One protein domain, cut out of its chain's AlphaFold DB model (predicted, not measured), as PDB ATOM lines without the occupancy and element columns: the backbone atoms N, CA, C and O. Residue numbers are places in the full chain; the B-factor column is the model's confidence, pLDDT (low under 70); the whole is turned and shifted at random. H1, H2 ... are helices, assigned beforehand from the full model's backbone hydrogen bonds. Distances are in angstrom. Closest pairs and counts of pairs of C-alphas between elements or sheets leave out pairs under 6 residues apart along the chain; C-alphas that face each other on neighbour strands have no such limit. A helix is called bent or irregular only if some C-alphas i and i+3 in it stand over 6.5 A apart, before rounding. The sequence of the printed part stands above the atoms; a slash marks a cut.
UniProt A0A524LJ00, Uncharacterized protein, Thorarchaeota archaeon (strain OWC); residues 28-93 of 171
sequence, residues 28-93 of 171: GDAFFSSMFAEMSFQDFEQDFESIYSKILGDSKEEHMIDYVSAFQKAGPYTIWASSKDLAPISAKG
ATOM      1  N   GLY A  28      99.196 -35.000 155.464       81.44
ATOM      2  CA  GLY A  28      99.530 -36.421 155.361       81.44
ATOM      3  C   GLY A  28      99.784 -37.068 156.721       81.44
ATOM      4  O   GLY A  28      99.519 -38.255 156.888       81.44
ATOM      5  N   ASP A  29     100.149 -36.262 157.718       78.69
ATOM      6  CA  ASP A  29     100.373 -36.720 159.093       78.69
ATOM      7  C   ASP A  29      99.183 -36.425 160.025       78.69
ATOM      8  O   ASP A  29      99.137 -36.869 161.168       78.69
ATOM      9  N   ALA A  30      98.158 -35.724 159.529       83.19
ATOM     10  CA  ALA A  30      96.959 -35.365 160.284       83.19
ATOM     11  C   ALA A  30      95.793 -36.356 160.085       83.19
ATOM     12  O   ALA A  30      94.641 -35.972 160.265       83.19
ATOM     13  N   PHE A  31      96.056 -37.617 159.716       82.62
ATOM     14  CA  PHE A  31      95.040 -38.574 159.244       82.62
ATOM     15  C   PHE A  31      93.784 -38.665 160.131       82.62
ATOM     16  O   PHE A  31      92.680 -38.363 159.676       82.62
ATOM     17  N   PHE A  32      93.942 -39.024 161.413       85.00
ATOM     18  CA  PHE A  32      92.803 -39.139 162.333       85.00
ATOM     19  C   PHE A  32      92.116 -37.794 162.572       85.00
ATOM     20  O   PHE A  32      90.891 -37.722 162.594       85.00
ATOM     21  N   SER A  33      92.894 -36.714 162.694       88.88
ATOM     22  CA  SER A  33      92.338 -35.375 162.905       88.88
ATOM     23  C   SER A  33      91.504 -34.919 161.708       88.88
ATOM     24  O   SER A  33      90.427 -34.367 161.890       88.88
ATOM     25  N   SER A  34      91.948 -35.196 160.482       90.31
ATOM     26  CA  SER A  34      91.188 -34.902 159.265       90.31
ATOM     27  C   SER A  34      89.861 -35.661 159.237       90.31
ATOM     28  O   SER A  34      88.824 -35.045 159.017       90.31
ATOM     29  N   MET A  35      89.873 -36.958 159.560       90.25
ATOM     30  CA  MET A  35      88.655 -37.773 159.629       90.25
ATOM     31  C   MET A  35      87.654 -37.228 160.661       90.25
ATOM     32  O   MET A  35      86.474 -37.066 160.367       90.25
ATOM     33  N   PHE A  36      88.117 -36.891 161.867       93.06
ATOM     34  CA  PHE A  36      87.240 -36.364 162.919       93.06
ATOM     35  C   PHE A  36      86.744 -34.945 162.613       93.06
ATOM     36  O   PHE A  36      85.630 -34.575 162.984       93.06
ATOM     37  N   ALA A  37      87.548 -34.144 161.907       93.31
ATOM     38  CA  ALA A  37      87.189 -32.792 161.499       93.31
ATOM     39  C   ALA A  37      86.080 -32.752 160.437       93.31
ATOM     40  O   ALA A  37      85.463 -31.703 160.259       93.31
ATOM     41  N   GLU A  38      85.784 -33.853 159.750       93.75
ATOM     42  CA  GLU A  38      84.665 -33.933 158.802       93.75
ATOM     43  C   GLU A  38      83.327 -34.225 159.498       93.75
ATOM     44  O   GLU A  38      82.272 -33.838 158.999       93.75
ATOM     45  N   MET A  39      83.355 -34.815 160.697       95.00
ATOM     46  CA  MET A  39      82.155 -35.190 161.449       95.00
ATOM     47  C   MET A  39      81.510 -33.984 162.155       95.00
ATOM     48  O   MET A  39      82.187 -33.023 162.563       95.00
ATOM     49  N   SER A  40      80.186 -34.022 162.336       96.88
ATOM     50  CA  SER A  40      79.533 -33.159 163.327       96.88
ATOM     51  C   SER A  40      79.952 -33.594 164.737       96.88
ATOM     52  O   SER A  40      80.422 -34.716 164.930       96.88
ATOM     53  N   PHE A  41      79.822 -32.710 165.731       97.25
ATOM     54  CA  PHE A  41      80.147 -33.106 167.103       97.25
ATOM     55  C   PHE A  41      79.215 -34.225 167.587       97.25
ATOM     56  O   PHE A  41      79.696 -35.168 168.203       97.25
ATOM     57  N   GLN A  42      77.921 -34.156 167.257       97.62
ATOM     58  CA  GLN A  42      76.949 -35.184 167.635       97.62
ATOM     59  C   GLN A  42      77.314 -36.558 167.062       97.62
ATOM     60  O   GLN A  42      77.324 -37.537 167.804       97.62
ATOM     61  N   ASP A  43      77.665 -36.624 165.773       96.69
ATOM     62  CA  ASP A  43      78.052 -37.890 165.135       96.69
ATOM     63  C   ASP A  43      79.345 -38.438 165.754       96.69
ATOM     64  O   ASP A  43      79.456 -39.627 166.041       96.69
ATOM     65  N   PHE A  44      80.323 -37.561 166.007       96.00
ATOM     66  CA  PHE A  44      81.588 -37.964 166.613       96.00
ATOM     67  C   PHE A  44      81.418 -38.464 168.051       96.00
ATOM     68  O   PHE A  44      82.027 -39.461 168.427       96.00
ATOM     69  N   GLU A  45      80.605 -37.781 168.859       97.06
ATOM     70  CA  GLU A  45      80.309 -38.177 170.235       97.06
ATOM     71  C   GLU A  45      79.591 -39.529 170.283       97.06
ATOM     72  O   GLU A  45      79.967 -40.388 171.079       97.06
ATOM     73  N   GLN A  46      78.619 -39.747 169.391       96.50
ATOM     74  CA  GLN A  46      77.901 -41.016 169.283       96.50
ATOM     75  C   GLN A  46      78.826 -42.177 168.882       96.50
ATOM     76  O   GLN A  46      78.705 -43.277 169.422       96.50
ATOM     77  N   ASP A  47      79.767 -41.932 167.971       94.62
ATOM     78  CA  ASP A  47      80.686 -42.957 167.468       94.62
ATOM     79  C   ASP A  47      81.968 -43.104 168.301       94.62
ATOM     80  O   ASP A  47      82.773 -44.002 168.032       94.62
ATOM     81  N   PHE A  48      82.178 -42.258 169.316       93.38
ATOM     82  CA  PHE A  48      83.453 -42.132 170.025       93.38
ATOM     83  C   PHE A  48      83.977 -43.470 170.560       93.38
ATOM     84  O   PHE A  48      85.157 -43.791 170.388       93.38
ATOM     85  N   GLU A  49      83.093 -44.290 171.138       91.38
ATOM     86  CA  GLU A  49      83.452 -45.620 171.639       91.38
ATOM     87  C   GLU A  49      83.856 -46.593 170.530       91.38
ATOM     88  O   GLU A  49      84.849 -47.318 170.651       91.38
ATOM     89  N   SER A  50      83.120 -46.583 169.418       90.50
ATOM     90  CA  SER A  50      83.438 -47.406 168.251       90.50
ATOM     91  C   SER A  50      84.782 -47.007 167.644       90.50
ATOM     92  O   SER A  50      85.564 -47.873 167.250       90.50
ATOM     93  N   ILE A  51      85.073 -45.704 167.598       88.44
ATOM     94  CA  ILE A  51      86.307 -45.152 167.038       88.44
ATOM     95  C   ILE A  51      87.523 -45.652 167.814       88.44
ATOM     96  O   ILE A  51      88.400 -46.267 167.207       88.44
ATOM     97  N   TYR A  52      87.591 -45.455 169.134       86.25
ATOM     98  CA  TYR A  52      88.782 -45.904 169.863       86.25
ATOM     99  C   TYR A  52      88.879 -47.434 169.936       86.25
ATOM    100  O   TYR A  52      89.984 -47.968 169.970       86.25
ATOM    101  N   SER A  53      87.751 -48.154 169.892       86.56
ATOM    102  CA  SER A  53      87.751 -49.622 169.820       86.56
ATOM    103  C   SER A  53      88.360 -50.115 168.503       86.56
ATOM    104  O   SER A  53      89.139 -51.064 168.495       86.56
ATOM    105  N   LYS A  54      88.071 -49.434 167.384       85.06
ATOM    106  CA  LYS A  54      88.707 -49.694 166.082       85.06
ATOM    107  C   LYS A  54      90.188 -49.320 166.069       85.06
ATOM    108  O   LYS A  54      90.971 -50.040 165.463       85.06
ATOM    109  N   ILE A  55      90.565 -48.217 166.722       81.75
ATOM    110  CA  ILE A  55      91.971 -47.802 166.862       81.75
ATOM    111  C   ILE A  55      92.764 -48.849 167.650       81.75
ATOM    112  O   ILE A  55      93.884 -49.176 167.267       81.75
ATOM    113  N   LEU A  56      92.186 -49.384 168.730       81.25
ATOM    114  CA  LEU A  56      92.805 -50.456 169.507       81.25
ATOM    115  C   LEU A  56      92.926 -51.742 168.674       81.25
ATOM    116  O   LEU A  56      93.963 -52.405 168.710       81.25
ATOM    117  N   GLY A  57      91.882 -52.072 167.904       79.19
ATOM    118  CA  GLY A  57      91.812 -53.304 167.117       79.19
ATOM    119  C   GLY A  57      92.096 -54.542 167.978       79.19
ATOM    120  O   GLY A  57      91.694 -54.597 169.138       79.19
ATOM    121  N   ASP A  58      92.848 -55.498 167.424       68.69
ATOM    122  CA  ASP A  58      93.421 -56.644 168.156       68.69
ATOM    123  C   ASP A  58      94.860 -56.373 168.652       68.69
ATOM    124  O   ASP A  58      95.604 -57.307 168.980       68.69
ATOM    125  N   SER A  59      95.305 -55.109 168.653       71.19
ATOM    126  CA  SER A  59      96.694 -54.777 168.967       71.19
ATOM    127  C   SER A  59      97.038 -55.140 170.411       71.19
ATOM    128  O   SER A  59      96.325 -54.804 171.355       71.19
ATOM    129  N   LYS A  60      98.177 -55.818 170.582       70.25
ATOM    130  CA  LYS A  60      98.785 -56.104 171.892       70.25
ATOM    131  C   LYS A  60      99.965 -55.183 172.193       70.25
ATOM    132  O   LYS A  60     100.709 -55.432 173.138       70.25
ATOM    133  N   GLU A  61     100.177 -54.167 171.364       75.31
ATOM    134  CA  GLU A  61     101.314 -53.267 171.489       75.31
ATOM    135  C   GLU A  61     101.035 -52.220 172.572       75.31
ATOM    136  O   GLU A  61     100.032 -51.507 172.528       75.31
ATOM    137  N   GLU A  62     101.931 -52.127 173.556       74.38
ATOM    138  CA  GLU A  62     101.778 -51.268 174.739       74.38
ATOM    139  C   GLU A  62     101.537 -49.796 174.369       74.38
ATOM    140  O   GLU A  62     100.650 -49.151 174.923       74.38
ATOM    141  N   HIS A  63     102.227 -49.287 173.346       73.00
ATOM    142  CA  HIS A  63     102.066 -47.901 172.904       73.00
ATOM    143  C   HIS A  63     100.672 -47.605 172.316       73.00
ATOM    144  O   HIS A  63     100.195 -46.475 172.423       73.00
ATOM    145  N   MET A  64     100.000 -48.596 171.718       78.88
ATOM    146  CA  MET A  64      98.630 -48.442 171.210       78.88
ATOM    147  C   MET A  64      97.613 -48.443 172.350       78.88
ATOM    148  O   MET A  64      96.649 -47.677 172.318       78.88
ATOM    149  N   ILE A  65      97.852 -49.257 173.382       82.50
ATOM    150  CA  ILE A  65      97.041 -49.275 174.605       82.50
ATOM    151  C   ILE A  65      97.126 -47.912 175.305       82.50
ATOM    152  O   ILE A  65      96.098 -47.330 175.659       82.50
ATOM    153  N   ASP A  66      98.336 -47.370 175.447       82.38
ATOM    154  CA  ASP A  66      98.560 -46.051 176.042       82.38
ATOM    155  C   ASP A  66      97.907 -44.931 175.227       82.38
ATOM    156  O   ASP A  66      97.262 -44.045 175.796       82.38
ATOM    157  N   TYR A  67      98.017 -44.990 173.896       82.56
ATOM    158  CA  TYR A  67      97.364 -44.035 173.004       82.56
ATOM    159  C   TYR A  67      95.843 -44.032 173.194       82.56
ATOM    160  O   TYR A  67      95.247 -42.974 173.397       82.56
ATOM    161  N   VAL A  68      95.211 -45.210 173.186       87.19
ATOM    162  CA  VAL A  68      93.757 -45.345 173.372       87.19
ATOM    163  C   VAL A  68      93.333 -44.876 174.764       87.19
ATOM    164  O   VAL A  68      92.350 -44.150 174.891       87.19
ATOM    165  N   SER A  69      94.105 -45.201 175.803       88.25
ATOM    166  CA  SER A  69      93.869 -44.713 177.168       88.25
ATOM    167  C   SER A  69      93.913 -43.183 177.245       88.25
ATOM    168  O   SER A  69      93.045 -42.557 177.858       88.25
ATOM    169  N   ALA A  70      94.893 -42.550 176.594       88.31
ATOM    170  CA  ALA A  70      94.984 -41.094 176.515       88.31
ATOM    171  C   ALA A  70      93.819 -40.484 175.717       88.31
ATOM    172  O   ALA A  70      93.237 -39.486 176.147       88.31
ATOM    173  N   PHE A  71      93.443 -41.107 174.599       89.62
ATOM    174  CA  PHE A  71      92.316 -40.702 173.761       89.62
ATOM    175  C   PHE A  71      90.993 -40.717 174.541       89.62
ATOM    176  O   PHE A  71      90.264 -39.725 174.549       89.62
ATOM    177  N   GLN A  72      90.725 -41.798 175.279       91.75
ATOM    178  CA  GLN A  72      89.555 -41.922 176.152       91.75
ATOM    179  C   GLN A  72      89.541 -40.849 177.245       91.75
ATOM    180  O   GLN A  72      88.511 -40.218 177.476       91.75
ATOM    181  N   LYS A  73      90.686 -40.607 177.897       94.06
ATOM    182  CA  LYS A  73      90.813 -39.584 178.948       94.06
ATOM    183  C   LYS A  73      90.579 -38.167 178.431       94.06
ATOM    184  O   LYS A  73      90.026 -37.353 179.163       94.06
ATOM    185  N   ALA A  74      91.009 -37.859 177.207       94.25
ATOM    186  CA  ALA A  74      90.776 -36.552 176.593       94.25
ATOM    187  C   ALA A  74      89.279 -36.293 176.347       94.25
ATOM    188  O   ALA A  74      88.822 -35.152 176.463       94.25
ATOM    189  N   GLY A  75      88.523 -37.352 176.047       95.31
ATOM    190  CA  GLY A  75      87.086 -37.302 175.810       95.31
ATOM    191  C   GLY A  75      86.707 -36.762 174.424       95.31
ATOM    192  O   GLY A  75      87.530 -36.154 173.728       95.31
ATOM    193  N   PRO A  76      85.443 -36.964 174.012       95.75
ATOM    194  CA  PRO A  76      85.009 -36.729 172.638       95.75
ATOM    195  C   PRO A  76      85.143 -35.266 172.218       95.75
ATOM    196  O   PRO A  76      85.688 -34.962 171.159       95.75
ATOM    197  N   TYR A  77      84.710 -34.340 173.072       96.31
ATOM    198  CA  TYR A  77      84.750 -32.916 172.750       96.31
ATOM    199  C   TYR A  77      86.174 -32.413 172.489       96.31
ATOM    200  O   TYR A  77      86.412 -31.746 171.484       96.31
ATOM    201  N   THR A  78      87.132 -32.761 173.352       95.94
ATOM    202  CA  THR A  78      88.528 -32.317 173.228       95.94
ATOM    203  C   THR A  78      89.151 -32.798 171.924       95.94
ATOM    204  O   THR A  78      89.763 -32.007 171.206       95.94
ATOM    205  N   ILE A  79      88.975 -34.083 171.597       94.81
ATOM    206  CA  ILE A  79      89.513 -34.665 170.365       94.81
ATOM    207  C   ILE A  79      88.868 -34.016 169.142       94.81
ATOM    208  O   ILE A  79      89.582 -33.586 168.235       94.81
ATOM    209  N   TRP A  80      87.540 -33.902 169.120       96.12
ATOM    210  CA  TRP A  80      86.816 -33.314 167.997       96.12
ATOM    211  C   TRP A  80      87.191 -31.847 167.772       96.12
ATOM    212  O   TRP A  80      87.552 -31.471 166.658       96.12
ATOM    213  N   ALA A  81      87.173 -31.029 168.826       95.94
ATOM    214  CA  ALA A  81      87.478 -29.604 168.734       95.94
ATOM    215  C   ALA A  81      88.930 -29.375 168.291       95.94
ATOM    216  O   ALA A  81      89.179 -28.622 167.352       95.94
ATOM    217  N   SER A  82      89.883 -30.099 168.892       93.62
ATOM    218  CA  SER A  82      91.290 -30.056 168.475       93.62
ATOM    219  C   SER A  82      91.455 -30.449 167.005       93.62
ATOM    220  O   SER A  82      92.251 -29.851 166.283       93.62
ATOM    221  N   SER A  83      90.700 -31.446 166.545       93.88
ATOM    222  CA  SER A  83      90.742 -31.920 165.159       93.88
ATOM    223  C   SER A  83      90.179 -30.884 164.181       93.88
ATOM    224  O   SER A  83      90.794 -30.636 163.142       93.88
ATOM    225  N   LYS A  84      89.063 -30.225 164.535       93.88
ATOM    226  CA  LYS A  84      88.451 -29.131 163.758       93.88
ATOM    227  C   LYS A  84      89.396 -27.950 163.556       93.88
ATOM    228  O   LYS A  84      89.357 -27.337 162.493       93.88
ATOM    229  N   ASP A  85      90.255 -27.667 164.531       90.69
ATOM    230  CA  ASP A  85      91.258 -26.607 164.419       90.69
ATOM    231  C   ASP A  85      92.503 -27.062 163.642       90.69
ATOM    232  O   ASP A  85      93.010 -26.335 162.780       90.69
ATOM    233  N   LEU A  86      93.006 -28.267 163.927       89.12
ATOM    234  CA  LEU A  86      94.259 -28.767 163.363       89.12
ATOM    235  C   LEU A  86      94.144 -29.087 161.869       89.12
ATOM    236  O   LEU A  86      94.990 -28.648 161.088       89.12
ATOM    237  N   ALA A  87      93.111 -29.824 161.453       91.06
ATOM    238  CA  ALA A  87      93.027 -30.355 160.093       91.06
ATOM    239  C   ALA A  87      93.033 -29.264 159.000       91.06
ATOM    240  O   ALA A  87      93.838 -29.370 158.067       91.06
ATOM    241  N   PRO A  88      92.254 -28.163 159.105       89.75
ATOM    242  CA  PRO A  88      92.292 -27.094 158.108       89.75
ATOM    243  C   PRO A  88      93.645 -26.389 158.039       89.75
ATOM    244  O   PRO A  88      94.037 -25.902 156.980       89.75
ATOM    245  N   ILE A  89      94.361 -26.298 159.162       88.44
ATOM    246  CA  ILE A  89      95.686 -25.680 159.203       88.44
ATOM    247  C   ILE A  89      96.714 -26.596 158.533       88.44
ATOM    248  O   ILE A  89      97.496 -26.117 157.712       88.44
ATOM    249  N   SER A  90      96.685 -27.897 158.822       87.56
ATOM    250  CA  SER A  90      97.559 -28.887 158.185       87.56
ATOM    251  C   SER A  90      97.336 -28.970 156.672       87.56
ATOM    252  O   SER A  90      98.297 -29.055 155.907       87.56
ATOM    253  N   ALA A  91      96.085 -28.842 156.219       89.31
ATOM    254  CA  ALA A  91      95.719 -28.852 154.801       89.31
ATOM    255  C   ALA A  91      96.243 -27.651 153.996       89.31
ATOM    256  O   ALA A  91      96.373 -27.747 152.778       89.31
ATOM    257  N   LYS A  92      96.593 -26.529 154.644       89.81
ATOM    258  CA  LYS A  92      97.188 -25.370 153.949       89.81
ATOM    259  C   LYS A  92      98.596 -25.647 153.420       89.81
ATOM    260  O   LYS A  92      99.059 -24.911 152.554       89.81
ATOM    261  N   GLY A  93      99.284 -26.662 153.951       87.50
ATOM    262  CA  GLY A  93     100.617 -27.068 153.494       87.50
ATOM    263  C   GLY A  93     101.724 -26.041 153.750       87.50
ATOM    264  O   GLY A  93     102.800 -26.138 153.165       87.50
TER     265      GLY A  93
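This is residues 28 to 93 of the 171 residues of an uncharacterized protein of Thorarchaeota archaeon (strain OWC) (UniProt A0A524LJ00). The long bent helix H3 makes a wide V or L, and H1 and H2 cover it: H2 folds back beside arm H3a as a helical hairpin, while short H1 crosses arm H3b. Residues 58 to 63, round the turn from H2 into H3a, stick out. The printed part has 66 residues, with three named helices in the order H1, H2, H3 and no named strand; its class is all helix. It is compact, with a radius of gyration of the C-alphas of 12.1 A, and spans 35 by 27 by 17 A.

H1, residues 31 to 38, is close to but not clearly touching H2, residues 41 to 56; their closest C-alphas, of Phe 36 and Phe 44, are 6.9 A apart. H3, residues 62 to 91, was assigned as one helix by its hydrogen bonds but is bent, with C-alphas 73 and 76 9.0 A apart; its arms are H3a, residues 62 to 73, and H3b, residues 76 to 91. H1 touches H3b, about perpendicular at 76 degrees, closest at the C-alphas of Ser 33 and Ser 83, 4.4 A. H2, with residues 52 to 56 alone, touches H3a at a shallow tilt of 18 degrees, opposite ways, closest at the C-alphas of Tyr 52 and Val 68, 6.1 A. H1 and H3a are apart. Every O i to N i+4 pair is within hydrogen-bond range in H1 and H3a, against 10 of 12 in H2 and 10 of 12 in H3b.

H1 begins at C-alpha 31, (95.040, -38.574, 159.244), and is 11.4 A long. H2, 21.6 A, is irregular: C-alphas 46 and 49 are 7.6 A apart. H3a is 16.6 A long; H3b, 22.2 A, ends at C-alpha 91, (95.719, -28.852, 154.801).

The C-alphas farthest apart, of Lys 60 and Lys 92, are 35.6 A apart. The printed part has no cut, and both links are tight. The mean pLDDT of the printed part is 88.5; residue 58 alone is under 70.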